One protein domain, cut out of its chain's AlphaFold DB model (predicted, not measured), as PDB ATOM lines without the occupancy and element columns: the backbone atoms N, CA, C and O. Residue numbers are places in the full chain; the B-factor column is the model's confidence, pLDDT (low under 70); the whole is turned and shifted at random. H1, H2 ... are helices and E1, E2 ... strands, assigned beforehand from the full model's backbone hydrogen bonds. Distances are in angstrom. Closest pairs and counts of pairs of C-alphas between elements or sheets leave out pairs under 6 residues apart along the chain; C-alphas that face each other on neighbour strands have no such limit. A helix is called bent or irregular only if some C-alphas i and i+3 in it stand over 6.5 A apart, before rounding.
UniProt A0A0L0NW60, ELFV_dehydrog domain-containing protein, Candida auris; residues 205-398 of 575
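This is residues 205 to 398 of the 575 residues of the protein "ELFV_dehydrog domain-containing protein" of Candida auris (UniProt A0A0L0NW60). A seven-stranded sheet makes the middle of three layers, with H1 and H2 over one face and H4 and H7 on the other. H3 packs on H2, H6 sits between H4 and H7, and the small hairpin E5 and E6 lies beyond E4, at one edge of the sheet. The 194 printed residues include seven named helices and nine named strands, in the order H1 E1 H2 E2 E3 H3 E4 E5 E6 H4 H5 E7 H6 E8 H7 E9; the class is mixed, helices and strands. The whole is compact, with a radius of gyration of the C-alphas of 15.5 A, and rounded, spanning 38 by 34 by 29 A.

The mixed sheet runs E4, residues 296 to 299, E3, 260 to 263, E2, 251 to 256, E1, 228 to 232, E7, 338 to 341, E8, 369 to 371, and E9, 392 to 394; it is twisted, with C-alphas up to 4.2 A off its best plane. From E2 to E9 neighbours are parallel, with N 229 and O 251 at 2.9 A, N 230 and O 338 at 2.9 A, N 339 and O 369 at 3.0 A, and N 370 and O 392 at 2.9 A, within hydrogen-bond range. E3 is antiparallel to E2, its hairpin partner, with N 262 and O 255 at 3.0 A, and to E4, with N 298 and O 261 at 2.9 A. H1, residues 205 to 220, is over E8 and E9 at a height of 9.7 A. On the same face H2, residues 238 to 245, is over E7; H1 touches it with residues 205 to 210 alone, the closest C-alphas being those of Ser 206 and Leu 239, 5.5 A. H2 touches H3, residues 270 to 279, through Ser 241 and Ala 277, whose C-alphas are 4.4 A apart. On the opposite face H4, residues 316 to 325, runs slantwise to the strands, at 49 degrees to E3 on the local plane; it is irregular, C-alphas 321 and 324 being 7.8 A apart. H6, residues 354 to 357, is the hub: it touches H7, residues 380 to 388, with C-alphas of Val 354 and Ala 382 closest at 6.0 A, and only just touches H4 and H5, residues 327 to 331, with 3 pairs of C-alphas within 8 A each. H5 only grazes the sheet. E5, residues 303 to 306, and E6, residues 312 to 315, form an antiparallel hairpin, with N 313 and O 305 at 2.8 A. E1, H2, E2, then E7, H6, E8, and E8, H7, E9 are strand-helix-strand units, parallel neighbour strands with a helix between, with right-handed crossovers. Every O i to N i+4 pair is within hydrogen-bond range in H1, H2, H3, H5 and H7, and 4 of 6 in H4; H6 is too short for one.

H1 runs 23.6 A from C-alpha 205 at (32.643, -22.050, 30.878); E2 spans 15.1 A, H4 14.8 A and H3 14.2 A. E9 ends at C-alpha 394, (45.014, -27.134, 35.749).

The two C-alphas farthest apart, of Lys 219 and Asp 304, are 44.2 A apart. The printed part has no cut; the links H3 to E4, E7 to H6 and H6 to E8 are long. The mean pLDDT of the printed part is 96.6, and no printed residue is under 70.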
ATOM      1  N   THR A 205      31.699 -21.182  30.165       95.50
ATOM      2  CA  THR A 205      32.643 -22.050  30.878       95.50
ATOM      3  C   THR A 205      33.780 -22.526  29.975       95.50
ATOM      4  O   THR A 205      34.940 -22.500  30.387       95.50
ATOM      5  N   SER A 206      33.475 -22.909  28.732       96.88
ATOM      6  CA  SER A 206      34.479 -23.398  27.782       96.88
ATOM      7  C   SER A 206      35.478 -22.322  27.370       96.88
ATOM      8  O   SER A 206      36.633 -22.652  27.148       96.88
ATOM      9  N   LEU A 207      35.098 -21.041  27.339       98.06
ATOM     10  CA  LEU A 207      36.032 -19.934  27.108       98.06
ATOM     11  C   LEU A 207      37.120 -19.867  28.185       98.06
ATOM     12  O   LEU A 207      38.282 -19.626  27.869       98.06
ATOM     13  N   SER A 208      36.762 -20.131  29.446       97.94
ATOM     14  CA  SER A 208      37.727 -20.192  30.547       97.94
ATOM     15  C   SER A 208      38.683 -21.377  30.370       97.94
ATOM     16  O   SER A 208      39.895 -21.173  30.343       97.94
ATOM     17  N   VAL A 209      38.158 -22.583  30.121       98.19
ATOM     18  CA  VAL A 209      38.960 -23.795  29.851       98.19
ATOM     19  C   VAL A 209      39.894 -23.579  28.656       98.19
ATOM     20  O   VAL A 209      41.101 -23.815  28.735       98.19
ATOM     21  N   ARG A 210      39.347 -23.058  27.557       97.56
ATOM     22  CA  ARG A 210      40.073 -22.782  26.322       97.56
ATOM     23  C   ARG A 210      41.166 -21.736  26.515       97.56
ATOM     24  O   ARG A 210      42.218 -21.845  25.892       97.56
ATOM     25  N   SER A 211      40.946 -20.753  27.383       98.31
ATOM     26  CA  SER A 211      41.959 -19.757  27.730       98.31
ATOM     27  C   SER A 211      43.198 -20.412  28.353       98.31
ATOM     28  O   SER A 211      44.311 -20.150  27.904       98.31
ATOM     29  N   TYR A 212      43.018 -21.359  29.282       98.62
ATOM     30  CA  TYR A 212      44.131 -22.139  29.841       98.62
ATOM     31  C   TYR A 212      44.860 -22.956  28.771       98.62
ATOM     32  O   TYR A 212      46.086 -22.919  28.712       98.62
ATOM     33  N   VAL A 213      44.124 -23.645  27.892       98.38
ATOM     34  CA  VAL A 213      44.715 -24.399  26.770       98.38
ATOM     35  C   VAL A 213      45.556 -23.483  25.872       98.38
ATOM     36  O   VAL A 213      46.715 -23.780  25.592       98.38
ATOM     37  N   ASN A 214      45.011 -22.332  25.474       97.81
ATOM     38  CA  ASN A 214      45.713 -21.360  24.637       97.81
ATOM     39  C   ASN A 214      46.977 -20.812  25.319       97.81
ATOM     40  O   ASN A 214      48.003 -20.656  24.664       97.81
ATOM     41  N   LYS A 215      46.925 -20.550  26.631       98.12
ATOM     42  CA  LYS A 215      48.086 -20.074  27.391       98.12
ATOM     43  C   LYS A 215      49.174 -21.136  27.553       98.12
ATOM     44  O   LYS A 215      50.349 -20.775  27.553       98.12
ATOM     45  N   ILE A 216      48.819 -22.424  27.632       97.94
ATOM     46  CA  ILE A 216      49.801 -23.520  27.540       97.94
ATOM     47  C   ILE A 216      50.532 -23.434  26.199       97.94
ATOM     48  O   ILE A 216      51.760 -23.491  26.174       97.94
ATOM     49  N   TYR A 217      49.792 -23.260  25.100       97.06
ATOM     50  CA  TYR A 217      50.396 -23.187  23.770       97.06
ATOM     51  C   TYR A 217      51.356 -22.004  23.638       97.06
ATOM     52  O   TYR A 217      52.502 -22.198  23.231       97.06
ATOM     53  N   GLU A 218      50.927 -20.827  24.091       96.88
ATOM     54  CA  GLU A 218      51.737 -19.607  24.087       96.88
ATOM     55  C   GLU A 218      53.012 -19.769  24.930       96.88
ATOM     56  O   GLU A 218      54.114 -19.496  24.457       96.88
ATOM     57  N   LYS A 219      52.905 -20.270  26.173       96.38
ATOM     58  CA  LYS A 219      54.069 -20.430  27.067       96.38
ATOM     59  C   LYS A 219      55.120 -21.388  26.541       96.38
ATOM     60  O   LYS A 219      56.302 -21.229  26.850       96.38
ATOM     61  N   LEU A 220      54.687 -22.396  25.800       95.88
ATOM     62  CA  LEU A 220      55.566 -23.416  25.250       95.88
ATOM     63  C   LEU A 220      55.999 -23.093  23.816       95.88
ATOM     64  O   LEU A 220      56.823 -23.821  23.269       95.88
ATOM     65  N   ASN A 221      55.491 -22.002  23.229       96.19
ATOM     66  CA  ASN A 221      55.685 -21.631  21.827       96.19
ATOM     67  C   ASN A 221      55.272 -22.757  20.859       96.19
ATOM     68  O   ASN A 221      55.982 -23.058  19.898       96.19
ATOM     69  N   ILE A 222      54.131 -23.400  21.128       93.56
ATOM     70  CA  ILE A 222      53.598 -24.530  20.343       93.56
ATOM     71  C   ILE A 222      52.292 -24.190  19.613       93.56
ATOM     72  O   ILE A 222      51.557 -25.092  19.225       93.56
ATOM     73  N   ASP A 223      52.004 -22.907  19.378       89.44
ATOM     74  CA  ASP A 223      50.779 -22.457  18.698       89.44
ATOM     75  C   ASP A 223      50.562 -23.066  17.302       89.44
ATOM     76  O   ASP A 223      49.416 -23.191  16.884       89.44
ATOM     77  N   ASN A 224      51.640 -23.455  16.611       88.81
ATOM     78  CA  ASN A 224      51.606 -24.080  15.280       88.81
ATOM     79  C   ASN A 224      51.875 -25.598  15.314       88.81
ATOM     80  O   ASN A 224      52.088 -26.214  14.267       88.81
ATOM     81  N   ALA A 225      51.972 -26.203  16.501       90.81
ATOM     82  CA  ALA A 225      52.234 -27.631  16.628       90.81
ATOM     83  C   ALA A 225      50.944 -28.440  16.443       90.81
ATOM     84  O   ALA A 225      49.876 -28.058  16.913       90.81
ATOM     85  N   THR A 226      51.047 -29.619  15.828       93.38
ATOM     86  CA  THR A 226      49.925 -30.564  15.798       93.38
ATOM     87  C   THR A 226      49.728 -31.179  17.181       93.38
ATOM     88  O   THR A 226      50.494 -32.051  17.590       93.38
ATOM     89  N   ILE A 227      48.682 -30.752  17.887       97.38
ATOM     90  CA  ILE A 227      48.322 -31.272  19.212       97.38
ATOM     91  C   ILE A 227      47.328 -32.425  19.069       97.38
ATOM     92  O   ILE A 227      46.235 -32.236  18.528       97.38
ATOM     93  N   ARG A 228      47.671 -33.613  19.579       98.19
ATOM     94  CA  ARG A 228      46.741 -34.749  19.671       98.19
ATOM     95  C   ARG A 228      45.942 -34.667  20.956       98.19
ATOM     96  O   ARG A 228      46.499 -34.702  22.054       98.19
ATOM     97  N   LYS A 229      44.628 -34.558  20.805       98.38
ATOM     98  CA  LYS A 229      43.717 -34.234  21.896       98.38
ATOM     99  C   LYS A 229      42.739 -35.365  22.187       98.38
ATOM    100  O   LYS A 229      42.120 -35.906  21.273       98.38
ATOM    101  N   VAL A 230      42.549 -35.653  23.470       98.56
ATOM    102  CA  VAL A 230      41.436 -36.470  23.971       98.56
ATOM    103  C   VAL A 230      40.486 -35.606  24.793       98.56
ATOM    104  O   VAL A 230      40.903 -34.674  25.487       98.56
ATOM    105  N   GLN A 231      39.195 -35.918  24.710       98.12
ATOM    106  CA  GLN A 231      38.149 -35.256  25.479       98.12
ATOM    107  C   GLN A 231      37.171 -36.282  26.065       98.12
ATOM    108  O   GLN A 231      36.764 -37.230  25.399       98.12
ATOM    109  N   THR A 232      36.753 -36.073  27.309       97.94
ATOM    110  CA  THR A 232      35.539 -36.704  27.855       97.94
ATOM    111  C   THR A 232      34.427 -35.668  27.894       97.94
ATOM    112  O   THR A 232      34.704 -34.482  28.025       97.94
ATOM    113  N   GLY A 233      33.171 -36.091  27.800       95.88
ATOM    114  CA  GLY A 233      32.054 -35.182  27.539       95.88
ATOM    115  C   GLY A 233      31.911 -34.949  26.036       95.88
ATOM    116  O   GLY A 233      32.822 -34.436  25.382       95.88
ATOM    117  N   GLY A 234      30.773 -35.377  25.495       95.44
ATOM    118  CA  GLY A 234      30.551 -35.457  24.060       95.44
ATOM    119  C   GLY A 234      30.237 -34.127  23.385       95.44
ATOM    120  O   GLY A 234      30.130 -33.086  24.043       95.44
ATOM    121  N   PRO A 235      30.056 -34.157  22.055       97.06
ATOM    122  CA  PRO A 235      29.599 -33.005  21.282       97.06
ATOM    123  C   PRO A 235      28.147 -32.597  21.600       97.06
ATOM    124  O   PRO A 235      27.679 -31.564  21.130       97.06
ATOM    125  N   ASP A 236      27.420 -33.373  22.397       95.50
ATOM    126  CA  ASP A 236      26.077 -33.068  22.888       95.50
ATOM    127  C   ASP A 236      26.080 -32.132  24.110       95.50
ATOM    128  O   ASP A 236      25.221 -31.259  24.233       95.50
ATOM    129  N   GLY A 237      27.072 -32.267  24.994       91.50
ATOM    130  CA  GLY A 237      27.143 -31.508  26.242       91.50
ATOM    131  C   GLY A 237      27.489 -30.028  26.055       91.50
ATOM    132  O   GLY A 237      28.076 -29.632  25.047       91.50
ATOM    133  N   ASP A 238      27.166 -29.197  27.057       90.31
ATOM    134  CA  ASP A 238      27.546 -27.774  27.110       90.31
ATOM    135  C   ASP A 238      29.053 -27.594  26.874       90.31
ATOM    136  O   ASP A 238      29.465 -27.160  25.793       90.31
ATOM    137  N   LEU A 239      29.871 -28.018  27.846       94.00
ATOM    138  CA  LEU A 239      31.320 -27.858  27.769       94.00
ATOM    139  C   LEU A 239      31.909 -28.566  26.553       94.00
ATOM    140  O   LEU A 239      32.711 -27.967  25.841       94.00
ATOM    141  N   GLY A 240      31.520 -29.825  26.329       96.25
ATOM    142  CA  GLY A 240      32.126 -30.682  25.312       96.25
ATOM    143  C   GLY A 240      31.910 -30.171  23.889       96.25
ATOM    144  O   GLY A 240      32.863 -30.104  23.111       96.25
ATOM    145  N   SER A 241      30.695 -29.726  23.556       97.56
ATOM    146  CA  SER A 241      30.417 -29.146  22.239       97.56
ATOM    147  C   SER A 241      31.136 -27.809  22.037       97.56
ATOM    148  O   SER A 241      31.699 -27.562  20.970       97.56
ATOM    149  N   ASN A 242      31.148 -26.952  23.063       97.69
ATOM    150  CA  ASN A 242      31.742 -25.626  22.979       97.69
ATOM    151  C   ASN A 242      33.264 -25.722  22.925       97.69
ATOM    152  O   ASN A 242      33.899 -24.983  22.182       97.69
ATOM    153  N   GLU A 243      33.854 -26.696  23.612       97.81
ATOM    154  CA  GLU A 243      35.281 -26.973  23.516       97.81
ATOM    155  C   GLU A 243      35.682 -27.483  22.121       97.81
ATOM    156  O   GLU A 243      36.750 -27.122  21.622       97.81
ATOM    157  N   ILE A 244      34.821 -28.253  21.443       98.19
ATOM    158  CA  ILE A 244      35.019 -28.627  20.034       98.19
ATOM    159  C   ILE A 244      34.911 -27.396  19.124       98.19
ATOM    160  O   ILE A 244      35.763 -27.223  18.250       98.19
ATOM    161  N   LYS A 245      33.907 -26.534  19.321       97.88
ATOM    162  CA  LYS A 245      33.693 -25.317  18.511       97.88
ATOM    163  C   LYS A 245      34.818 -24.294  18.667       97.88
ATOM    164  O   LYS A 245      35.224 -23.693  17.682       97.88
ATOM    165  N   LEU A 246      35.328 -24.126  19.887       96.94
ATOM    166  CA  LEU A 246      36.405 -23.190  20.228       96.94
ATOM    167  C   LEU A 246      37.808 -23.749  19.952       96.94
ATOM    168  O   LEU A 246      38.804 -23.052  20.148       96.94
ATOM    169  N   SER A 247      37.904 -25.017  19.552       95.69
ATOM    170  CA  SER A 247      39.180 -25.639  19.223       95.69
ATOM    171  C   SER A 247      39.757 -25.085  17.921       95.69
ATOM    172  O   SER A 247      39.017 -24.768  16.989       95.69
ATOM    173  N   ARG A 248      41.088 -25.008  17.880       92.19
ATOM    174  CA  ARG A 248      41.895 -24.692  16.702       92.19
ATOM    175  C   ARG A 248      41.954 -25.923  15.775       92.19
ATOM    176  O   ARG A 248      41.003 -26.701  15.673       92.19
ATOM    177  N   ASP A 249      43.083 -26.120  15.117       91.25
ATOM    178  CA  ASP A 249      43.426 -27.274  14.290       91.25
ATOM    179  C   ASP A 249      43.911 -28.489  15.108       91.25
ATOM    180  O   ASP A 249      44.589 -29.368  14.570       91.25
ATOM    181  N   GLU A 250      43.551 -28.588  16.401       95.62
ATOM    182  CA  GLU A 250      43.919 -29.762  17.191       95.62
ATOM    183  C   GLU A 250      43.348 -31.042  16.585       95.62
ATOM    184  O   GLU A 250      42.172 -31.144  16.215       95.62
ATOM    185  N   LYS A 251      44.189 -32.068  16.580       97.19
ATOM    186  CA  LYS A 251      43.857 -33.394  16.102       97.19
ATOM    187  C   LYS A 251      43.167 -34.169  17.220       97.19
ATOM    188  O   LYS A 251      43.828 -34.779  18.060       97.19
ATOM    189  N   TYR A 252      41.836 -34.149  17.251       98.38
ATOM    190  CA  TYR A 252      41.076 -34.993  18.178       98.38
ATOM    191  C   TYR A 252      41.329 -36.456  17.840       98.38
ATOM    192  O   TYR A 252      40.974 -36.894  16.755       98.38
ATOM    193  N   VAL A 253      41.942 -37.201  18.754       98.56
ATOM    194  CA  VAL A 253      42.201 -38.635  18.574       98.56
ATOM    195  C   VAL A 253      41.206 -39.497  19.336       98.56
ATOM    196  O   VAL A 253      41.056 -40.659  18.993       98.56
ATOM    197  N   GLY A 254      40.465 -38.942  20.301       98.38
ATOM    198  CA  GLY A 254      39.364 -39.663  20.934       98.38
ATOM    199  C   GLY A 254      38.391 -38.783  21.713       98.38
ATOM    200  O   GLY A 254      38.778 -37.764  22.293       98.38
ATOM    201  N   ILE A 255      37.124 -39.197  21.726       98.62
ATOM    202  CA  ILE A 255      36.042 -38.586  22.504       98.62
ATOM    203  C   ILE A 255      35.274 -39.688  23.239       98.62
ATOM    204  O   ILE A 255      34.961 -40.732  22.666       98.62
ATOM    205  N   VAL A 256      34.959 -39.445  24.510       98.38
ATOM    206  CA  VAL A 256      34.118 -40.329  25.330       98.38
ATOM    207  C   VAL A 256      32.874 -39.573  25.772       98.38
ATOM    208  O   VAL A 256      32.991 -38.516  26.399       98.38
ATOM    209  N   ASP A 257      31.691 -40.121  25.505       97.12
ATOM    210  CA  ASP A 257      30.422 -39.509  25.907       97.12
ATOM    211  C   ASP A 257      29.417 -40.510  26.504       97.12
ATOM    212  O   ASP A 257      29.785 -41.590  26.983       97.12
ATOM    213  N   GLY A 258      28.148 -40.098  26.585       96.00
ATOM    214  CA  GLY A 258      27.058 -40.921  27.100       96.00
ATOM    215  C   GLY A 258      26.874 -42.230  26.328       96.00
ATOM    216  O   GLY A 258      26.665 -43.263  26.969       96.00
ATOM    217  N   SER A 259      27.022 -42.170  25.003       97.62
ATOM    218  CA  SER A 259      26.761 -43.255  24.051       97.62
ATOM    219  C   SER A 259      27.923 -44.235  23.896       97.62
ATOM    220  O   SER A 259      27.691 -45.402  23.590       97.62
ATOM    221  N   GLY A 260      29.172 -43.813  24.134       98.12
ATOM    222  CA  GLY A 260      30.318 -44.708  23.977       98.12
ATOM    223  C   GLY A 260      31.672 -44.015  23.854       98.12
ATOM    224  O   GLY A 260      31.909 -42.946  24.424       98.12
ATOM    225  N   VAL A 261      32.570 -44.668  23.117       98.56
ATOM    226  CA  VAL A 261      33.928 -44.212  22.802       98.56
ATOM    227  C   VAL A 261      34.088 -44.136  21.292       98.56
ATOM    228  O   VAL A 261      33.842 -45.122  20.601       98.56
ATOM    229  N   ILE A 262      34.580 -43.005  20.797       98.69
ATOM    230  CA  ILE A 262      35.151 -42.882  19.454       98.69
ATOM    231  C   ILE A 262      36.646 -42.602  19.575       98.69
ATOM    232  O   ILE A 262      37.059 -41.757  20.374       98.69
ATOM    233  N   ALA A 263      37.457 -43.304  18.789       98.50
ATOM    234  CA  ALA A 263      38.905 -43.156  18.797       98.50
ATOM    235  C   ALA A 263      39.490 -43.381  17.406       98.50
ATOM    236  O   ALA A 263      39.096 -44.305  16.700       98.50
ATOM    237  N   ASP A 264      40.461 -42.557  17.030       98.19
ATOM    238  CA  ASP A 264      41.264 -42.742  15.832       98.19
ATOM    239  C   ASP A 264      42.676 -42.164  16.042       98.19
ATOM    240  O   ASP A 264      42.831 -40.942  16.146       98.19
ATOM    241  N   PRO A 265      43.733 -42.999  16.061       95.62
ATOM    242  CA  PRO A 265      45.118 -42.525  16.117       95.62
ATOM    243  C   PRO A 265      45.493 -41.559  14.977       95.62
ATOM    244  O   PRO A 265      46.356 -40.692  15.144       95.62
ATOM    245  N   ASN A 266      44.823 -41.668  13.823       95.88
ATOM    246  CA  ASN A 266      44.991 -40.771  12.681       95.88
ATOM    247  C   ASN A 266      44.121 -39.512  12.751       95.88
ATOM    248  O   ASN A 266      44.256 -38.665  11.865       95.88
ATOM    249  N   GLY A 267      43.364 -39.322  13.834       97.62
ATOM    250  CA  GLY A 267      42.532 -38.154  14.100       97.62
ATOM    251  C   GLY A 267      41.130 -38.261  13.508       97.62
ATOM    252  O   GLY A 267      40.934 -38.797  12.424       97.62
ATOM    253  N   LEU A 268      40.163 -37.709  14.230       98.38
ATOM    254  CA  LEU A 268      38.766 -37.610  13.830       98.38
ATOM    255  C   LEU A 268      38.559 -36.416  12.890       98.38
ATOM    256  O   LEU A 268      39.143 -35.347  13.092       98.38
ATOM    257  N   ASP A 269      37.675 -36.571  11.901       98.25
ATOM    258  CA  ASP A 269      37.285 -35.485  10.995       98.25
ATOM    259  C   ASP A 269      36.707 -34.286  11.762       98.25
ATOM    260  O   ASP A 269      35.668 -34.372  12.424       98.25
ATOM    261  N   LYS A 270      37.378 -33.138  11.640       97.06
ATOM    262  CA  LYS A 270      37.034 -31.912  12.367       97.06
ATOM    263  C   LYS A 270      35.666 -31.363  11.964       97.06
ATOM    264  O   LYS A 270      34.931 -30.887  12.828       97.06
ATOM    265  N   GLN A 271      35.318 -31.427  10.678       98.12
ATOM    266  CA  GLN A 271      34.030 -30.926  10.190       98.12
ATOM    267  C   GLN A 271      32.871 -31.775  10.715       98.12
ATOM    268  O   GLN A 271      31.836 -31.238  11.110       98.12
ATOM    269  N   GLU A 272      33.067 -33.088  10.815       98.44
ATOM    270  CA  GLU A 272      32.098 -33.986  11.433       98.44
ATOM    271  C   GLU A 272      31.889 -33.689  12.915       98.44
ATOM    272  O   GLU A 272      30.750 -33.600  13.376       98.44
ATOM    273  N   LEU A 273      32.972 -33.447  13.658       98.44
ATOM    274  CA  LEU A 273      32.868 -33.043  15.059       98.44
ATOM    275  C   LEU A 273      32.130 -31.709  15.220       98.44
ATOM    276  O   LEU A 273      31.298 -31.579  16.116       98.44
ATOM    277  N   LEU A 274      32.378 -30.731  14.340       98.44
ATOM    278  CA  LEU A 274      31.652 -29.455  14.340       98.44
ATOM    279  C   LEU A 274      30.163 -29.637  14.017       98.44
ATOM    280  O   LEU A 274      29.324 -28.978  14.639       98.44
ATOM    281  N   ARG A 275      29.818 -30.553  13.102       98.44
ATOM    282  CA  ARG A 275      28.424 -30.911  12.800       98.44
ATOM    283  C   ARG A 275      27.732 -31.487  14.033       98.44
ATOM    284  O   ARG A 275      26.652 -31.013  14.388       98.44
ATOM    285  N   LEU A 276      28.353 -32.465  14.697       98.56
ATOM    286  CA  LEU A 276      27.818 -33.064  15.923       98.56
ATOM    287  C   LEU A 276      27.684 -32.030  17.044       98.56
ATOM    288  O   LEU A 276      26.617 -31.926  17.644       98.56
ATOM    289  N   ALA A 277      28.712 -31.204  17.258       98.00
ATOM    290  CA  ALA A 277      28.720 -30.162  18.282       98.00
ATOM    291  C   ALA A 277      27.649 -29.084  18.053       98.00
ATOM    292  O   ALA A 277      27.059 -28.550  18.996       98.00
ATOM    293  N   SER A 278      27.389 -28.735  16.794       97.31
ATOM    294  CA  SER A 278      26.358 -27.756  16.434       97.31
ATOM    295  C   SER A 278      24.951 -28.336  16.564       97.31
ATOM    296  O   SER A 278      24.050 -27.641  17.019       97.31
ATOM    297  N   GLN A 279      24.772 -29.617  16.225       97.56
ATOM    298  CA  GLN A 279      23.494 -30.327  16.357       97.56
ATOM    299  C   GLN A 279      23.257 -30.920  17.753       97.56
ATOM    300  O   GLN A 279      22.213 -31.532  17.960       97.56
ATOM    301  N   ARG A 280      24.212 -30.767  18.681       96.75
ATOM    302  CA  ARG A 280      24.191 -31.359  20.029       96.75
ATOM    303  C   ARG A 280      23.964 -32.878  20.002       96.75
ATOM    304  O   ARG A 280      23.118 -33.403  20.719       96.75
ATOM    305  N   LYS A 281      24.713 -33.585  19.153       98.25
ATOM    306  CA  LYS A 281      24.607 -35.042  18.978       98.25
ATOM    307  C   LYS A 281      25.807 -35.774  19.572       98.25
ATOM    308  O   LYS A 281      26.941 -35.328  19.416       98.25
ATOM    309  N   MET A 282      25.535 -36.915  20.204       98.31
ATOM    310  CA  MET A 282      26.556 -37.838  20.703       98.31
ATOM    311  C   MET A 282      27.318 -38.526  19.557       98.31
ATOM    312  O   MET A 282      26.917 -38.468  18.388       98.31
ATOM    313  N   ILE A 283      28.424 -39.185  19.898       98.31
ATOM    314  CA  ILE A 283      29.346 -39.839  18.958       98.31
ATOM    315  C   ILE A 283      28.733 -41.040  18.232       98.31
ATOM    316  O   ILE A 283      29.223 -41.396  17.164       98.31
ATOM    317  N   GLU A 284      27.630 -41.612  18.721       98.25
ATOM    318  CA  GLU A 284      26.870 -42.634  17.981       98.25
ATOM    319  C   GLU A 284      26.379 -42.147  16.607       98.25
ATOM    320  O   GLU A 284      26.186 -42.942  15.689       98.25
ATOM    321  N   HIS A 285      26.226 -40.829  16.442       98.50
ATOM    322  CA  HIS A 285      25.809 -40.197  15.194       98.50
ATOM    323  C   HIS A 285      26.972 -39.774  14.289       98.50
ATOM    324  O   HIS A 285      26.732 -39.083  13.293       98.50
ATOM    325  N   TYR A 286      28.215 -40.109  14.644       98.62
ATOM    326  CA  TYR A 286      29.390 -39.818  13.829       98.62
ATOM    327  C   TYR A 286      29.380 -40.656  12.545       98.62
ATOM    328  O   TYR A 286      29.153 -41.867  12.581       98.62
ATOM    329  N   ASP A 287      29.656 -40.024  11.405       98.25
ATOM    330  CA  ASP A 287      29.809 -40.734  10.134       98.25
ATOM    331  C   ASP A 287      31.048 -41.650  10.149       98.25
ATOM    332  O   ASP A 287      32.184 -41.216   9.943       98.25
ATOM    333  N   ARG A 288      30.818 -42.950  10.371       97.38
ATOM    334  CA  ARG A 288      31.861 -43.989  10.435       97.38
ATOM    335  C   ARG A 288      32.721 -44.067   9.169       97.38
ATOM    336  O   ARG A 288      33.854 -44.528   9.270       97.38
ATOM    337  N   SER A 289      32.239 -43.609   8.008       97.69
ATOM    338  CA  SER A 289      33.032 -43.610   6.766       97.69
ATOM    339  C   SER A 289      34.229 -42.650   6.812       97.69
ATOM    340  O   SER A 289      35.164 -42.796   6.026       97.69
ATOM    341  N   LYS A 290      34.222 -41.697   7.755       98.06
ATOM    342  CA  LYS A 290      35.303 -40.729   7.981       98.06
ATOM    343  C   LYS A 290      36.398 -41.230   8.924       98.06
ATOM    344  O   LYS A 290      37.405 -40.544   9.090       98.06
ATOM    345  N   LEU A 291      36.217 -42.397   9.546       97.94
ATOM    346  CA  LEU A 291      37.269 -43.033  10.335       97.94
ATOM    347  C   LEU A 291      38.356 -43.584   9.410       97.94
ATOM    348  O   LEU A 291      38.086 -44.118   8.331       97.94
ATOM    349  N   SER A 292      39.603 -43.494   9.853       97.62
ATOM    350  CA  SER A 292      40.700 -44.210   9.221       97.62
ATOM    351  C   SER A 292      40.581 -45.719   9.469       97.62
ATOM    352  O   SER A 292      39.790 -46.187  10.285       97.62
ATOM    353  N   LYS A 293      41.437 -46.508   8.810       96.94
ATOM    354  CA  LYS A 293      41.476 -47.973   8.981       96.94
ATOM    355  C   LYS A 293      41.791 -48.425  10.413       96.94
ATOM    356  O   LYS A 293      41.553 -49.581  10.734       96.94
ATOM    357  N   THR A 294      42.361 -47.546  11.236       96.00
ATOM    358  CA  THR A 294      42.679 -47.811  12.648       96.00
ATOM    359  C   THR A 294      41.673 -47.181  13.609       96.00
ATOM    360  O   THR A 294      41.809 -47.350  14.818       96.00
ATOM    361  N   GLY A 295      40.705 -46.419  13.094       97.56
ATOM    362  CA  GLY A 295      39.672 -45.775  13.893       97.56
ATOM    363  C   GLY A 295      38.527 -46.722  14.238       97.56
ATOM    364  O   GLY A 295      38.239 -47.672  13.508       97.56
ATOM    365  N   PHE A 296      37.857 -46.460  15.357       98.19
ATOM    366  CA  PHE A 296      36.731 -47.253  15.833       98.19
ATOM    367  C   PHE A 296      35.721 -46.423  16.632       98.19
ATOM    368  O   PHE A 296      36.039 -45.376  17.200       98.19
ATOM    369  N   ILE A 297      34.495 -46.944  16.697       98.38
ATOM    370  CA  ILE A 297      33.454 -46.524  17.637       98.38
ATOM    371  C   ILE A 297      32.955 -47.774  18.348       98.38
ATOM    372  O   ILE A 297      32.554 -48.720  17.669       98.38
ATOM    373  N   VAL A 298      32.962 -47.735  19.680       98.38
ATOM    374  CA  VAL A 298      32.368 -48.751  20.555       98.38
ATOM    375  C   VAL A 298      31.262 -48.089  21.366       98.38
ATOM    376  O   VAL A 298      31.531 -47.185  22.167       98.38
ATOM    377  N   LEU A 299      30.026 -48.528  21.153       98.56
ATOM    378  CA  LEU A 299      28.846 -48.032  21.854       98.56
ATOM    379  C   LEU A 299      28.579 -48.840  23.121       98.56
ATOM    380  O   LEU A 299      28.967 -50.000  23.236       98.56
ATOM    381  N   VAL A 300      27.902 -48.226  24.089       97.69
ATOM    382  CA  VAL A 300      27.605 -48.859  25.383       97.69
ATOM    383  C   VAL A 300      26.750 -50.123  25.259       97.69
ATOM    384  O   VAL A 300      26.894 -51.011  26.093       97.69
ATOM    385  N   ASP A 301      25.926 -50.228  24.216       97.00
ATOM    386  CA  ASP A 301      25.039 -51.375  23.979       97.00
ATOM    387  C   ASP A 301      25.723 -52.529  23.218       97.00
ATOM    388  O   ASP A 301      25.119 -53.580  23.004       97.00
ATOM    389  N   GLU A 302      26.986 -52.358  22.812       97.31
ATOM    390  CA  GLU A 302      27.757 -53.369  22.084       97.31
ATOM    391  C   GLU A 302      28.588 -54.246  23.040       97.31
ATOM    392  O   GLU A 302      29.122 -53.782  24.054       97.31
ATOM    393  N   ASN A 303      28.724 -55.528  22.693       96.94
ATOM    394  CA  ASN A 303      29.556 -56.511  23.391       96.94
ATOM    395  C   ASN A 303      30.390 -57.290  22.366       96.94
ATOM    396  O   ASN A 303      29.996 -57.392  21.202       96.94
ATOM    397  N   ASP A 304      31.528 -57.822  22.806       96.88
ATOM    398  CA  ASP A 304      32.475 -58.604  21.995       96.88
ATOM    399  C   ASP A 304      32.921 -57.912  20.687       96.88
ATOM    400  O   ASP A 304      33.101 -58.542  19.641       96.88
ATOM    401  N   VAL A 305      33.118 -56.589  20.733       96.88
ATOM    402  CA  VAL A 305      33.562 -55.801  19.572       96.88
ATOM    403  C   VAL A 305      35.052 -56.025  19.330       96.88
ATOM    404  O   VAL A 305      35.873 -55.752  20.203       96.88
ATOM    405  N   VAL A 306      35.422 -56.470  18.129       97.00
ATOM    406  CA  VAL A 306      36.828 -56.611  17.723       97.00
ATOM    407  C   VAL A 306      37.327 -55.288  17.143       97.00
ATOM    408  O   VAL A 306      36.834 -54.824  16.114       97.00
ATOM    409  N   LEU A 307      38.303 -54.672  17.807       96.19
ATOM    410  CA  LEU A 307      38.955 -53.446  17.352       96.19
ATOM    411  C   LEU A 307      39.872 -53.716  16.142       96.19
ATOM    412  O   LEU A 307      40.272 -54.859  15.909       96.19
ATOM    413  N   PRO A 308      40.264 -52.680  15.372       94.81
ATOM    414  CA  PRO A 308      41.129 -52.849  14.200       94.81
ATOM    415  C   PRO A 308      42.500 -53.489  14.471       94.81
ATOM    416  O   PRO A 308      43.119 -54.014  13.547       94.81
ATOM    417  N   ASP A 309      42.987 -53.447  15.712       93.00
ATOM    418  CA  ASP A 309      44.232 -54.091  16.151       93.00
ATOM    419  C   ASP A 309      44.044 -55.558  16.592       93.00
ATOM    420  O   ASP A 309      45.016 -56.227  16.941       93.00
ATOM    421  N   GLY A 310      42.806 -56.067  16.559       94.31
ATOM    422  CA  GLY A 310      42.429 -57.409  16.999       94.31
ATOM    423  C   GLY A 310      42.036 -57.513  18.476       94.31
ATOM    424  O   GLY A 310      41.638 -58.595  18.911       94.31
ATOM    425  N   THR A 311      42.112 -56.426  19.249       94.88
ATOM    426  CA  THR A 311      41.683 -56.409  20.654       94.88
ATOM    427  C   THR A 311      40.173 -56.626  20.749       94.88
ATOM    428  O   THR A 311      39.402 -55.965  20.059       94.88
ATOM    429  N   VAL A 312      39.734 -57.525  21.632       96.81
ATOM    430  CA  VAL A 312      38.307 -57.775  21.878       96.81
ATOM    431  C   VAL A 312      37.828 -56.927  23.051       96.81
ATOM    432  O   VAL A 312      38.366 -57.010  24.157       96.81
ATOM    433  N   VAL A 313      36.800 -56.116  22.815       97.06
ATOM    434  CA  VAL A 313      36.092 -55.352  23.839       97.06
ATOM    435  C   VAL A 313      34.841 -56.121  24.246       97.06
ATOM    436  O   VAL A 313      33.818 -56.056  23.573       97.06
ATOM    437  N   GLU A 314      34.924 -56.824  25.375       97.00
ATOM    438  CA  GLU A 314      33.831 -57.657  25.902       97.00
ATOM    439  C   GLU A 314      32.561 -56.847  26.201       97.00
ATOM    440  O   GLU A 314      31.458 -57.312  25.950       97.00
ATOM    441  N   SER A 315      32.703 -55.619  26.717       97.81
ATOM    442  CA  SER A 315      31.570 -54.757  27.072       97.81
ATOM    443  C   SER A 315      31.849 -53.287  26.778       97.81
ATOM    444  O   SER A 315      32.756 -52.681  27.367       97.81
ATOM    445  N   GLY A 316      31.005 -52.685  25.939       97.50
ATOM    446  CA  GLY A 316      31.064 -51.266  25.608       97.50
ATOM    447  C   GLY A 316      30.875 -50.351  26.820       97.50
ATOM    448  O   GLY A 316      31.580 -49.347  26.948       97.50
ATOM    449  N   VAL A 317      30.011 -50.719  27.777       96.69
ATOM    450  CA  VAL A 317      29.840 -49.975  29.042       96.69
ATOM    451  C   VAL A 317      31.150 -49.906  29.825       96.69
ATOM    452  O   VAL A 317      31.575 -48.820  30.237       96.69
ATOM    453  N   THR A 318      31.788 -51.056  30.053       96.69
ATOM    454  CA  THR A 318      33.049 -51.138  30.805       96.69
ATOM    455  C   THR A 318      34.158 -50.394  30.075       96.69
ATOM    456  O   THR A 318      34.913 -49.644  30.703       96.69
ATOM    457  N   PHE A 319      34.213 -50.529  28.751       97.56
ATOM    458  CA  PHE A 319      35.189 -49.842  27.918       97.56
ATOM    459  C   PHE A 319      35.030 -48.323  27.984       97.56
ATOM    460  O   PHE A 319      35.977 -47.635  28.360       97.56
ATOM    461  N   ARG A 320      33.817 -47.791  27.777       97.44
ATOM    462  CA  ARG A 320      33.502 -46.362  27.967       97.44
ATOM    463  C   ARG A 320      33.938 -45.875  29.339       97.44
ATOM    464  O   ARG A 320      34.583 -44.838  29.462       97.44
ATOM    465  N   ASN A 321      33.605 -46.635  30.377       95.25
ATOM    466  CA  ASN A 321      33.871 -46.276  31.766       95.25
ATOM    467  C   ASN A 321      35.354 -46.296  32.161       95.25
ATOM    468  O   ASN A 321      35.661 -45.785  33.240       95.25
ATOM    469  N   THR A 322      36.233 -46.898  31.354       96.25
ATOM    470  CA  THR A 322      37.667 -47.073  31.649       96.25
ATOM    471  C   THR A 322      38.591 -46.529  30.557       96.25
ATOM    472  O   THR A 322      39.804 -46.502  30.742       96.25
ATOM    473  N   PHE A 323      38.055 -46.043  29.435       97.75
ATOM    474  CA  PHE A 323      38.854 -45.619  28.284       97.75
ATOM    475  C   PHE A 323      39.902 -44.550  28.618       97.75
ATOM    476  O   PHE A 323      41.018 -44.578  28.103       97.75
ATOM    477  N   HIS A 324      39.581 -43.640  29.541       96.19
ATOM    478  CA  HIS A 324      40.477 -42.570  29.984       96.19
ATOM    479  C   HIS A 324      41.764 -43.072  30.656       96.19
ATOM    480  O   HIS A 324      42.721 -42.308  30.719       96.19
ATOM    481  N   VAL A 325      41.820 -44.330  31.112       96.44
ATOM    482  CA  VAL A 325      43.053 -44.989  31.590       96.44
ATOM    483  C   VAL A 325      43.633 -46.000  30.593       96.44
ATOM    484  O   VAL A 325      44.735 -46.495  30.804       96.44
ATOM    485  N   LYS A 326      42.948 -46.258  29.472       96.06
ATOM    486  CA  LYS A 326      43.412 -47.127  28.372       96.06
ATOM    487  C   LYS A 326      44.139 -46.374  27.256       96.06
ATOM    488  O   LYS A 326      44.528 -46.963  26.255       96.06
ATOM    489  N   ILE A 327      44.386 -45.076  27.436       96.44
ATOM    490  CA  ILE A 327      45.074 -44.212  26.462       96.44
ATOM    491  C   ILE A 327      46.416 -44.806  26.002       96.44
ATOM    492  O   ILE A 327      46.718 -44.791  24.810       96.44
ATOM    493  N   LYS A 328      47.199 -45.385  26.921       95.38
ATOM    494  CA  LYS A 328      48.481 -46.036  26.603       95.38
ATOM    495  C   LYS A 328      48.319 -47.224  25.650       95.38
ATOM    496  O   LYS A 328      49.174 -47.413  24.793       95.38
ATOM    497  N   GLU A 329      47.255 -48.010  25.815       94.12
ATOM    498  CA  GLU A 329      46.973 -49.199  25.000       94.12
ATOM    499  C   GLU A 329      46.648 -48.795  23.555       94.12
ATOM    500  O   GLU A 329      47.159 -49.398  22.620       94.12
ATOM    501  N   VAL A 330      45.869 -47.723  23.379       95.31
ATOM    502  CA  VAL A 330      45.372 -47.294  22.060       95.31
ATOM    503  C   VAL A 330      46.380 -46.432  21.299       95.31
ATOM    504  O   VAL A 330      46.523 -46.567  20.086       95.31
ATOM    505  N   TYR A 331      47.080 -45.525  21.987       95.81
ATOM    506  CA  TYR A 331      47.914 -44.510  21.327       95.81
ATOM    507  C   TYR A 331      49.407 -44.606  21.684       95.81
ATOM    508  O   TYR A 331      50.224 -43.852  21.149       95.81
ATOM    509  N   GLY A 332      49.791 -45.509  22.590       95.00
ATOM    510  CA  GLY A 332      51.146 -45.581  23.135       95.00
ATOM    511  C   GLY A 332      51.465 -44.454  24.127       95.00
ATOM    512  O   GLY A 332      50.614 -43.657  24.515       95.00
ATOM    513  N   THR A 333      52.729 -44.364  24.550       94.50
ATOM    514  CA  THR A 333      53.173 -43.428  25.608       94.50
ATOM    515  C   THR A 333      53.347 -41.980  25.152       94.50
ATOM    516  O   THR A 333      53.536 -41.099  25.981       94.50
ATOM    517  N   LYS A 334      53.309 -41.728  23.841       92.38
ATOM    518  CA  LYS A 334      53.442 -40.391  23.238       92.38
ATOM    519  C   LYS A 334      52.307 -40.106  22.267       92.38
ATOM    520  O   LYS A 334      52.518 -39.406  21.284       92.38
ATOM    521  N   GLY A 335      51.158 -40.746  22.464       94.69
ATOM    522  CA  GLY A 335      50.026 -40.721  21.544       94.69
ATOM    523  C   GLY A 335      49.069 -39.546  21.725       94.69
ATOM    524  O   GLY A 335      48.376 -39.176  20.781       94.69
ATOM    525  N   VAL A 336      49.053 -38.962  22.924       98.19
ATOM    526  CA  VAL A 336      48.145 -37.888  23.333       98.19
ATOM    527  C   VAL A 336      48.955 -36.791  24.002       98.19
ATOM    528  O   VAL A 336      49.715 -37.054  24.931       98.19
ATOM    529  N   ASP A 337      48.773 -35.563  23.533       98.06
ATOM    530  CA  ASP A 337      49.509 -34.392  23.999       98.06
ATOM    531  C   ASP A 337      48.671 -33.580  25.011       98.06
ATOM    532  O   ASP A 337      49.208 -33.012  25.961       98.06
ATOM    533  N   LEU A 338      47.341 -33.573  24.847       98.56
ATOM    534  CA  LEU A 338      46.398 -32.826  25.683       98.56
ATOM    535  C   LEU A 338      45.152 -33.661  26.006       98.56
ATOM    536  O   LEU A 338      44.520 -34.221  25.109       98.56
ATOM    537  N   PHE A 339      44.737 -33.663  27.273       98.69
ATOM    538  CA  PHE A 339      43.442 -34.194  27.693       98.69
ATOM    539  C   PHE A 339      42.611 -33.085  28.354       98.69
ATOM    540  O   PHE A 339      43.002 -32.512  29.370       98.69
ATOM    541  N   VAL A 340      41.446 -32.788  27.776       98.56
ATOM    542  CA  VAL A 340      40.462 -31.858  28.348       98.56
ATOM    543  C   VAL A 340      39.217 -32.628  28.801       98.56
ATOM    544  O   VAL A 340      38.368 -32.969  27.974       98.56
ATOM    545  N   PRO A 341      39.077 -32.942  30.100       97.94
ATOM    546  CA  PRO A 341      37.838 -33.503  30.619       97.94
ATOM    547  C   PRO A 341      36.720 -32.456  30.598       97.94
ATOM    548  O   PRO A 341      36.739 -31.527  31.394       97.94
ATOM    549  N   CYS A 342      35.734 -32.586  29.716       96.94
ATOM    550  CA  CYS A 342      34.541 -31.727  29.631       96.94
ATOM    551  C   CYS A 342      33.276 -32.393  30.202       96.94
ATOM    552  O   CYS A 342      32.219 -31.772  30.272       96.94
ATOM    553  N   GLY A 343      33.381 -33.653  30.620       93.12
ATOM    554  CA  GLY A 343      32.338 -34.424  31.283       93.12
ATOM    555  C   GLY A 343      32.907 -35.716  31.867       93.12
ATOM    556  O   GLY A 343      34.117 -35.951  31.837       93.12
ATOM    557  N   GLY A 344      32.029 -36.571  32.382       89.88
ATOM    558  CA  GLY A 344      32.403 -37.834  33.019       89.88
ATOM    559  C   GLY A 344      32.078 -37.862  34.508       89.88
ATOM    560  O   GLY A 344      31.551 -36.904  35.070       89.88
ATOM    561  N   ARG A 345      32.350 -39.005  35.138       88.19
ATOM    562  CA  ARG A 345      32.065 -39.214  36.561       88.19
ATOM    563  C   ARG A 345      33.122 -38.507  37.422       88.19
ATOM    564  O   ARG A 345      34.295 -38.531  37.045       88.19
ATOM    565  N   PRO A 346      32.744 -37.942  38.580       87.94
ATOM    566  CA  PRO A 346      33.717 -37.544  39.588       87.94
ATOM    567  C   PRO A 346      34.633 -38.717  39.952       87.94
ATOM    568  O   PRO A 346      34.190 -39.867  39.954       87.94
ATOM    569  N   ALA A 347      35.894 -38.418  40.259       93.75
ATOM    570  CA  ALA A 347      36.929 -39.398  40.582       93.75
ATOM    571  C   ALA A 347      37.108 -40.496  39.513       93.75
ATOM    572  O   ALA A 347      37.462 -41.628  39.835       93.75
ATOM    573  N   ALA A 348      36.881 -40.178  38.231       96.38
ATOM    574  CA  ALA A 348      37.177 -41.095  37.134       96.38
ATOM    575  C   ALA A 348      38.660 -41.495  37.125       96.38
ATOM    576  O   ALA A 348      38.974 -42.659  36.863       96.38
ATOM    577  N   ILE A 349      39.558 -40.559  37.450       98.06
ATOM    578  CA  ILE A 349      40.973 -40.843  37.714       98.06
ATOM    579  C   ILE A 349      41.235 -40.694  39.214       98.06
ATOM    580  O   ILE A 349      41.038 -39.622  39.792       98.06
ATOM    581  N   ASP A 350      41.696 -41.773  39.836       97.50
ATOM    582  CA  ASP A 350      41.947 -41.869  41.270       97.50
ATOM    583  C   ASP A 350      43.292 -42.553  41.568       97.50
ATOM    584  O   ASP A 350      44.054 -42.915  40.673       97.50
ATOM    585  N   THR A 351      43.617 -42.735  42.847       97.06
ATOM    586  CA  THR A 351      44.878 -43.368  43.268       97.06
ATOM    587  C   THR A 351      45.012 -44.828  42.840       97.06
ATOM    588  O   THR A 351      46.131 -45.337  42.783       97.06
ATOM    589  N   ASN A 352      43.898 -45.505  42.551       97.50
ATOM    590  CA  ASN A 352      43.884 -46.912  42.168       97.50
ATOM    591  C   ASN A 352      44.244 -47.086  40.691       97.50
ATOM    592  O   ASN A 352      44.899 -48.065  40.337       97.50
ATOM    593  N   ASN A 353      43.843 -46.137  39.839       97.44
ATOM    594  CA  ASN A 353      43.986 -46.266  38.388       97.44
ATOM    595  C   ASN A 353      45.000 -45.301  37.744       97.44
ATOM    596  O   ASN A 353      45.465 -45.573  36.638       97.44
ATOM    597  N   VAL A 354      45.423 -44.234  38.435       98.00
ATOM    598  CA  VAL A 354      46.324 -43.200  37.885       98.00
ATOM    599  C   VAL A 354      47.650 -43.748  37.350       98.00
ATOM    600  O   VAL A 354      48.207 -43.202  36.401       98.00
ATOM    601  N   LYS A 355      48.146 -44.866  37.900       97.19
ATOM    602  CA  LYS A 355      49.397 -45.501  37.451       97.19
ATOM    603  C   LYS A 355      49.360 -45.926  35.980       97.19
ATOM    604  O   LYS A 355      50.410 -45.950  35.350       97.19
ATOM    605  N   ALA A 356      48.180 -46.203  35.422       97.50
ATOM    606  CA  ALA A 356      48.020 -46.539  34.006       97.50
ATOM    607  C   ALA A 356      48.417 -45.384  33.063       97.50
ATOM    608  O   ALA A 356      48.746 -45.609  31.899       97.50
ATOM    609  N   LEU A 357      48.426 -44.149  33.577       98.12
ATOM    610  CA  LEU A 357      48.829 -42.943  32.856       98.12
ATOM    611  C   LEU A 357      50.312 -42.595  33.044       98.12
ATOM    612  O   LEU A 357      50.760 -41.549  32.580       98.12
ATOM    613  N   ILE A 358      51.083 -43.460  33.706       98.00
ATOM    614  CA  ILE A 358      52.520 -43.288  33.912       98.00
ATOM    615  C   ILE A 358      53.256 -44.348  33.095       98.00
ATOM    616  O   ILE A 358      52.940 -45.539  33.129       98.00
ATOM    617  N   ASP A 359      54.259 -43.920  32.340       96.94
ATOM    618  CA  ASP A 359      55.166 -44.832  31.664       96.94
ATOM    619  C   ASP A 359      56.088 -45.497  32.691       96.94
ATOM    620  O   ASP A 359      56.971 -44.864  33.263       96.94
ATOM    621  N   GLU A 360      55.902 -46.799  32.896       94.75
ATOM    622  CA  GLU A 360      56.696 -47.631  33.807       94.75
ATOM    623  C   GLU A 360      58.205 -47.569  33.536       94.75
ATOM    624  O   GLU A 360      58.995 -47.745  34.462       94.75
ATOM    625  N   LYS A 361      58.625 -47.304  32.290       95.12
ATOM    626  CA  LYS A 361      60.052 -47.249  31.931       95.12
ATOM    627  C   LYS A 361      60.713 -45.942  32.351       95.12
ATOM    628  O   LYS A 361      61.897 -45.936  32.676       95.12
ATOM    629  N   THR A 362      59.978 -44.835  32.292       96.50
ATOM    630  CA  THR A 362      60.527 -43.485  32.504       96.50
ATOM    631  C   THR A 362      60.042 -42.837  33.798       96.50
ATOM    632  O   THR A 362      60.615 -41.840  34.234       96.50
ATOM    633  N   GLY A 363      58.984 -43.374  34.408       96.88
ATOM    634  CA  GLY A 363      58.275 -42.764  35.530       96.88
ATOM    635  C   GLY A 363      57.550 -41.466  35.162       96.88
ATOM    636  O   GLY A 363      57.149 -40.728  36.060       96.88
ATOM    637  N   LYS A 364      57.412 -41.147  33.866       97.88
ATOM    638  CA  LYS A 364      56.791 -39.907  33.388       97.88
ATOM    639  C   LYS A 364      55.334 -40.113  32.997       97.88
ATOM    640  O   LYS A 364      54.957 -41.187  32.536       97.88
ATOM    641  N   SER A 365      54.524 -39.069  33.159       98.06
ATOM    642  CA  SER A 365      53.151 -39.058  32.649       98.06
ATOM    643  C   SER A 365      53.155 -39.233  31.130       98.06
ATOM    644  O   SER A 365      53.925 -38.569  30.434       98.06
ATOM    645  N   ILE A 366      52.283 -40.100  30.613       98.25
ATOM    646  CA  ILE A 366      52.111 -40.298  29.164       98.25
ATOM    647  C   ILE A 366      51.302 -39.169  28.514       98.25
ATOM    648  O   ILE A 366      51.330 -39.019  27.298       98.25
ATOM    649  N   ILE A 367      50.567 -38.395  29.322       98.25
ATOM    650  CA  ILE A 367      49.817 -37.212  28.892       98.25
ATOM    651  C   ILE A 367      50.467 -35.989  29.550       98.25
ATOM    652  O   ILE A 367      50.428 -35.867  30.781       98.25
ATOM    653  N   PRO A 368      51.077 -35.086  28.767       97.62
ATOM    654  CA  PRO A 368      51.761 -33.919  29.314       97.62
ATOM    655  C   PRO A 368      50.827 -32.900  29.977       97.62
ATOM    656  O   PRO A 368      51.189 -32.355  31.018       97.62
ATOM    657  N   TYR A 369      49.637 -32.658  29.410       98.50
ATOM    658  CA  TYR A 369      48.752 -31.570  29.839       98.50
ATOM    659  C   TYR A 369      47.322 -32.038  30.123       98.50
ATOM    660  O   TYR A 369      46.685 -32.668  29.273       98.50
ATOM    661  N   PHE A 370      46.794 -31.645  31.285       98.62
ATOM    662  CA  PHE A 370      45.365 -31.704  31.595       98.62
ATOM    663  C   PHE A 370      44.808 -30.316  31.895       98.62
ATOM    664  O   PHE A 370      45.379 -29.552  32.676       98.62
ATOM    665  N   VAL A 371      43.638 -30.031  31.329       98.62
ATOM    666  CA  VAL A 371      42.843 -28.843  31.661       98.62
ATOM    667  C   VAL A 371      41.427 -29.311  31.987       98.62
ATOM    668  O   VAL A 371      40.666 -29.677  31.095       98.62
ATOM    669  N   GLU A 372      41.080 -29.375  33.272       97.62
ATOM    670  CA  GLU A 372      39.798 -29.937  33.714       97.62
ATOM    671  C   GLU A 372      38.638 -28.958  33.493       97.62
ATOM    672  O   GLU A 372      38.493 -27.973  34.204       97.62
ATOM    673  N   GLY A 373      37.749 -29.228  32.545       95.56
ATOM    674  CA  GLY A 373      36.459 -28.536  32.473       95.56
ATOM    675  C   GLY A 373      35.418 -29.126  33.436       95.56
ATOM    676  O   GLY A 373      34.668 -28.397  34.088       95.56
ATOM    677  N   ALA A 374      35.381 -30.452  33.546       92.75
ATOM    678  CA  ALA A 374      34.476 -31.196  34.409       92.75
ATOM    679  C   ALA A 374      34.865 -31.067  35.884       92.75
ATOM    680  O   ALA A 374      36.043 -31.068  36.234       92.75
ATOM    681  N   ASN A 375      33.861 -31.010  36.757       89.31
ATOM    682  CA  ASN A 375      34.096 -30.962  38.194       89.31
ATOM    683  C   ASN A 375      34.649 -32.296  38.706       89.31
ATOM    684  O   ASN A 375      34.047 -33.344  38.469       89.31
ATOM    685  N   LEU A 376      35.742 -32.232  39.469       89.06
ATOM    686  CA  LEU A 376      36.303 -33.348  40.240       89.06
ATOM    687  C   LEU A 376      36.613 -34.615  39.419       89.06
ATOM    688  O   LEU A 376      36.535 -35.717  39.958       89.06
ATOM    689  N   PHE A 377      36.955 -34.491  38.132       96.25
ATOM    690  CA  PHE A 377      37.240 -35.650  37.275       96.25
ATOM    691  C   PHE A 377      38.452 -36.456  37.777       96.25
ATOM    692  O   PHE A 377      38.400 -37.687  37.837       96.25
ATOM    693  N   ILE A 378      39.515 -35.763  38.199       97.81
ATOM    694  CA  ILE A 378      40.714 -36.342  38.819       97.81
ATOM    695  C   ILE A 378      40.703 -36.045  40.326       97.81
ATOM    696  O   ILE A 378      40.520 -34.895  40.738       97.81
ATOM    697  N   THR A 379      40.941 -37.044  41.179       96.81
ATOM    698  CA  THR A 379      41.079 -36.805  42.629       96.81
ATOM    699  C   THR A 379      42.349 -36.010  42.951       96.81
ATOM    700  O   THR A 379      43.339 -36.078  42.223       96.81
ATOM    701  N   GLN A 380      42.364 -35.263  44.065       94.88
ATOM    702  CA  GLN A 380      43.537 -34.458  44.451       94.88
ATOM    703  C   GLN A 380      44.805 -35.310  44.614       94.88
ATOM    704  O   GLN A 380      45.873 -34.931  44.147       94.88
ATOM    705  N   SER A 381      44.693 -36.499  45.207       97.19
ATOM    706  CA  SER A 381      45.833 -37.411  45.353       97.19
ATOM    707  C   SER A 381      46.356 -37.917  44.003       97.19
ATOM    708  O   SER A 381      47.567 -38.004  43.813       97.19
ATOM    709  N   ALA A 382      45.471 -38.204  43.041       98.12
ATOM    710  CA  ALA A 382      45.885 -38.597  41.694       98.12
ATOM    711  C   ALA A 382      46.528 -37.437  40.915       98.12
ATOM    712  O   ALA A 382      47.509 -37.658  40.207       98.12
ATOM    713  N   LYS A 383      46.043 -36.199  41.100       98.06
ATOM    714  CA  LYS A 383      46.667 -34.985  40.542       98.06
ATOM    715  C   LYS A 383      48.124 -34.857  40.976       98.06
ATOM    716  O   LYS A 383      48.996 -34.750  40.124       98.06
ATOM    717  N   ILE A 384      48.392 -34.971  42.279       97.69
ATOM    718  CA  ILE A 384      49.755 -34.895  42.832       97.69
ATOM    719  C   ILE A 384      50.656 -35.986  42.234       97.69
ATOM    720  O   ILE A 384      51.794 -35.710  41.858       97.69
ATOM    721  N   ILE A 385      50.151 -37.217  42.096       98.25
ATOM    722  CA  ILE A 385      50.901 -38.322  41.480       98.25
ATOM    723  C   ILE A 385      51.281 -37.993  40.025       98.25
ATOM    724  O   ILE A 385      52.439 -38.177  39.644       98.25
ATOM    725  N   LEU A 386      50.341 -37.484  39.224       98.38
ATOM    726  CA  LEU A 386      50.599 -37.101  37.832       98.38
ATOM    727  C   LEU A 386      51.568 -35.919  37.725       98.38
ATOM    728  O   LEU A 386      52.478 -35.949  36.896       98.38
ATOM    729  N   GLU A 387      51.411 -34.895  38.565       98.19
ATOM    730  CA  GLU A 387      52.304 -33.731  38.569       98.19
ATOM    731  C   GLU A 387      53.738 -34.108  38.967       98.19
ATOM    732  O   GLU A 387      54.695 -33.667  38.329       98.19
ATOM    733  N   ASN A 388      53.904 -35.009  39.941       97.19
ATOM    734  CA  ASN A 388      55.212 -35.573  40.293       97.19
ATOM    735  C   ASN A 388      55.822 -36.392  39.141       97.19
ATOM    736  O   ASN A 388      57.043 -36.422  38.973       97.19
ATOM    737  N   ALA A 389      54.984 -37.004  38.299       97.81
ATOM    738  CA  ALA A 389      55.394 -37.657  37.057       97.81
ATOM    739  C   ALA A 389      55.654 -36.662  35.898       97.81
ATOM    740  O   ALA A 389      55.932 -37.077  34.772       97.81
ATOM    741  N   GLY A 390      55.614 -35.348  36.147       96.81
ATOM    742  CA  GLY A 390      55.912 -34.297  35.168       96.81
ATOM    743  C   GLY A 390      54.718 -33.828  34.336       96.81
ATOM    744  O   GLY A 390      54.920 -33.102  33.365       96.81
ATOM    745  N   CYS A 391      53.497 -34.236  34.686       97.88
ATOM    746  CA  CYS A 391      52.283 -33.698  34.085       97.88
ATOM    747  C   CYS A 391      52.025 -32.259  34.564       97.88
ATOM    748  O   CYS A 391      52.296 -31.921  35.714       97.88
ATOM    749  N   VAL A 392      51.452 -31.423  33.705       98.06
ATOM    750  CA  VAL A 392      50.942 -30.100  34.072       98.06
ATOM    751  C   VAL A 392      49.422 -30.174  34.100       98.06
ATOM    752  O   VAL A 392      48.783 -30.431  33.078       98.06
ATOM    753  N   ILE A 393      48.842 -29.948  35.279       98.44
ATOM    754  CA  ILE A 393      47.400 -30.063  35.497       98.44
ATOM    755  C   ILE A 393      46.843 -28.739  35.997       98.44
ATOM    756  O   ILE A 393      47.212 -28.259  37.068       98.44
ATOM    757  N   PHE A 394      45.875 -28.202  35.259       98.31
ATOM    758  CA  PHE A 394      45.014 -27.134  35.749       98.31
ATOM    759  C   PHE A 394      43.678 -27.717  36.193       98.31
ATOM    760  O   PHE A 394      42.936 -28.292  35.390       98.31
ATOM    761  N   LYS A 395      43.405 -27.592  37.495       95.12
ATOM    762  CA  LYS A 395      42.203 -28.139  38.127       95.12
ATOM    763  C   LYS A 395      40.957 -27.323  37.809       95.12
ATOM    764  O   LYS A 395      41.015 -26.101  37.668       95.12
ATOM    765  N   ASP A 396      39.831 -28.016  37.844       92.62
ATOM    766  CA  ASP A 396      38.476 -27.507  37.634       92.62
ATOM    767  C   ASP A 396      38.164 -26.189  38.362       92.62
ATOM    768  O   ASP A 396      37.628 -25.259  37.760       92.62
ATOM    769  N   ALA A 397      38.548 -26.061  39.635       90.75
ATOM    770  CA  ALA A 397      38.316 -24.855  40.434       90.75
ATOM    771  C   ALA A 397      38.985 -23.580  39.876       90.75
ATOM    772  O   ALA A 397      38.581 -22.481  40.255       90.75
ATOM    773  N   SER A 398      39.972 -23.720  38.986       94.50
ATOM    774  CA  SER A 398      40.608 -22.622  38.245       94.50
ATOM    775  C   SER A 398      40.041 -22.483  36.829       94.50
ATOM    776  O   SER A 398      39.746 -21.385  36.367       94.50
TER     777      SER A 398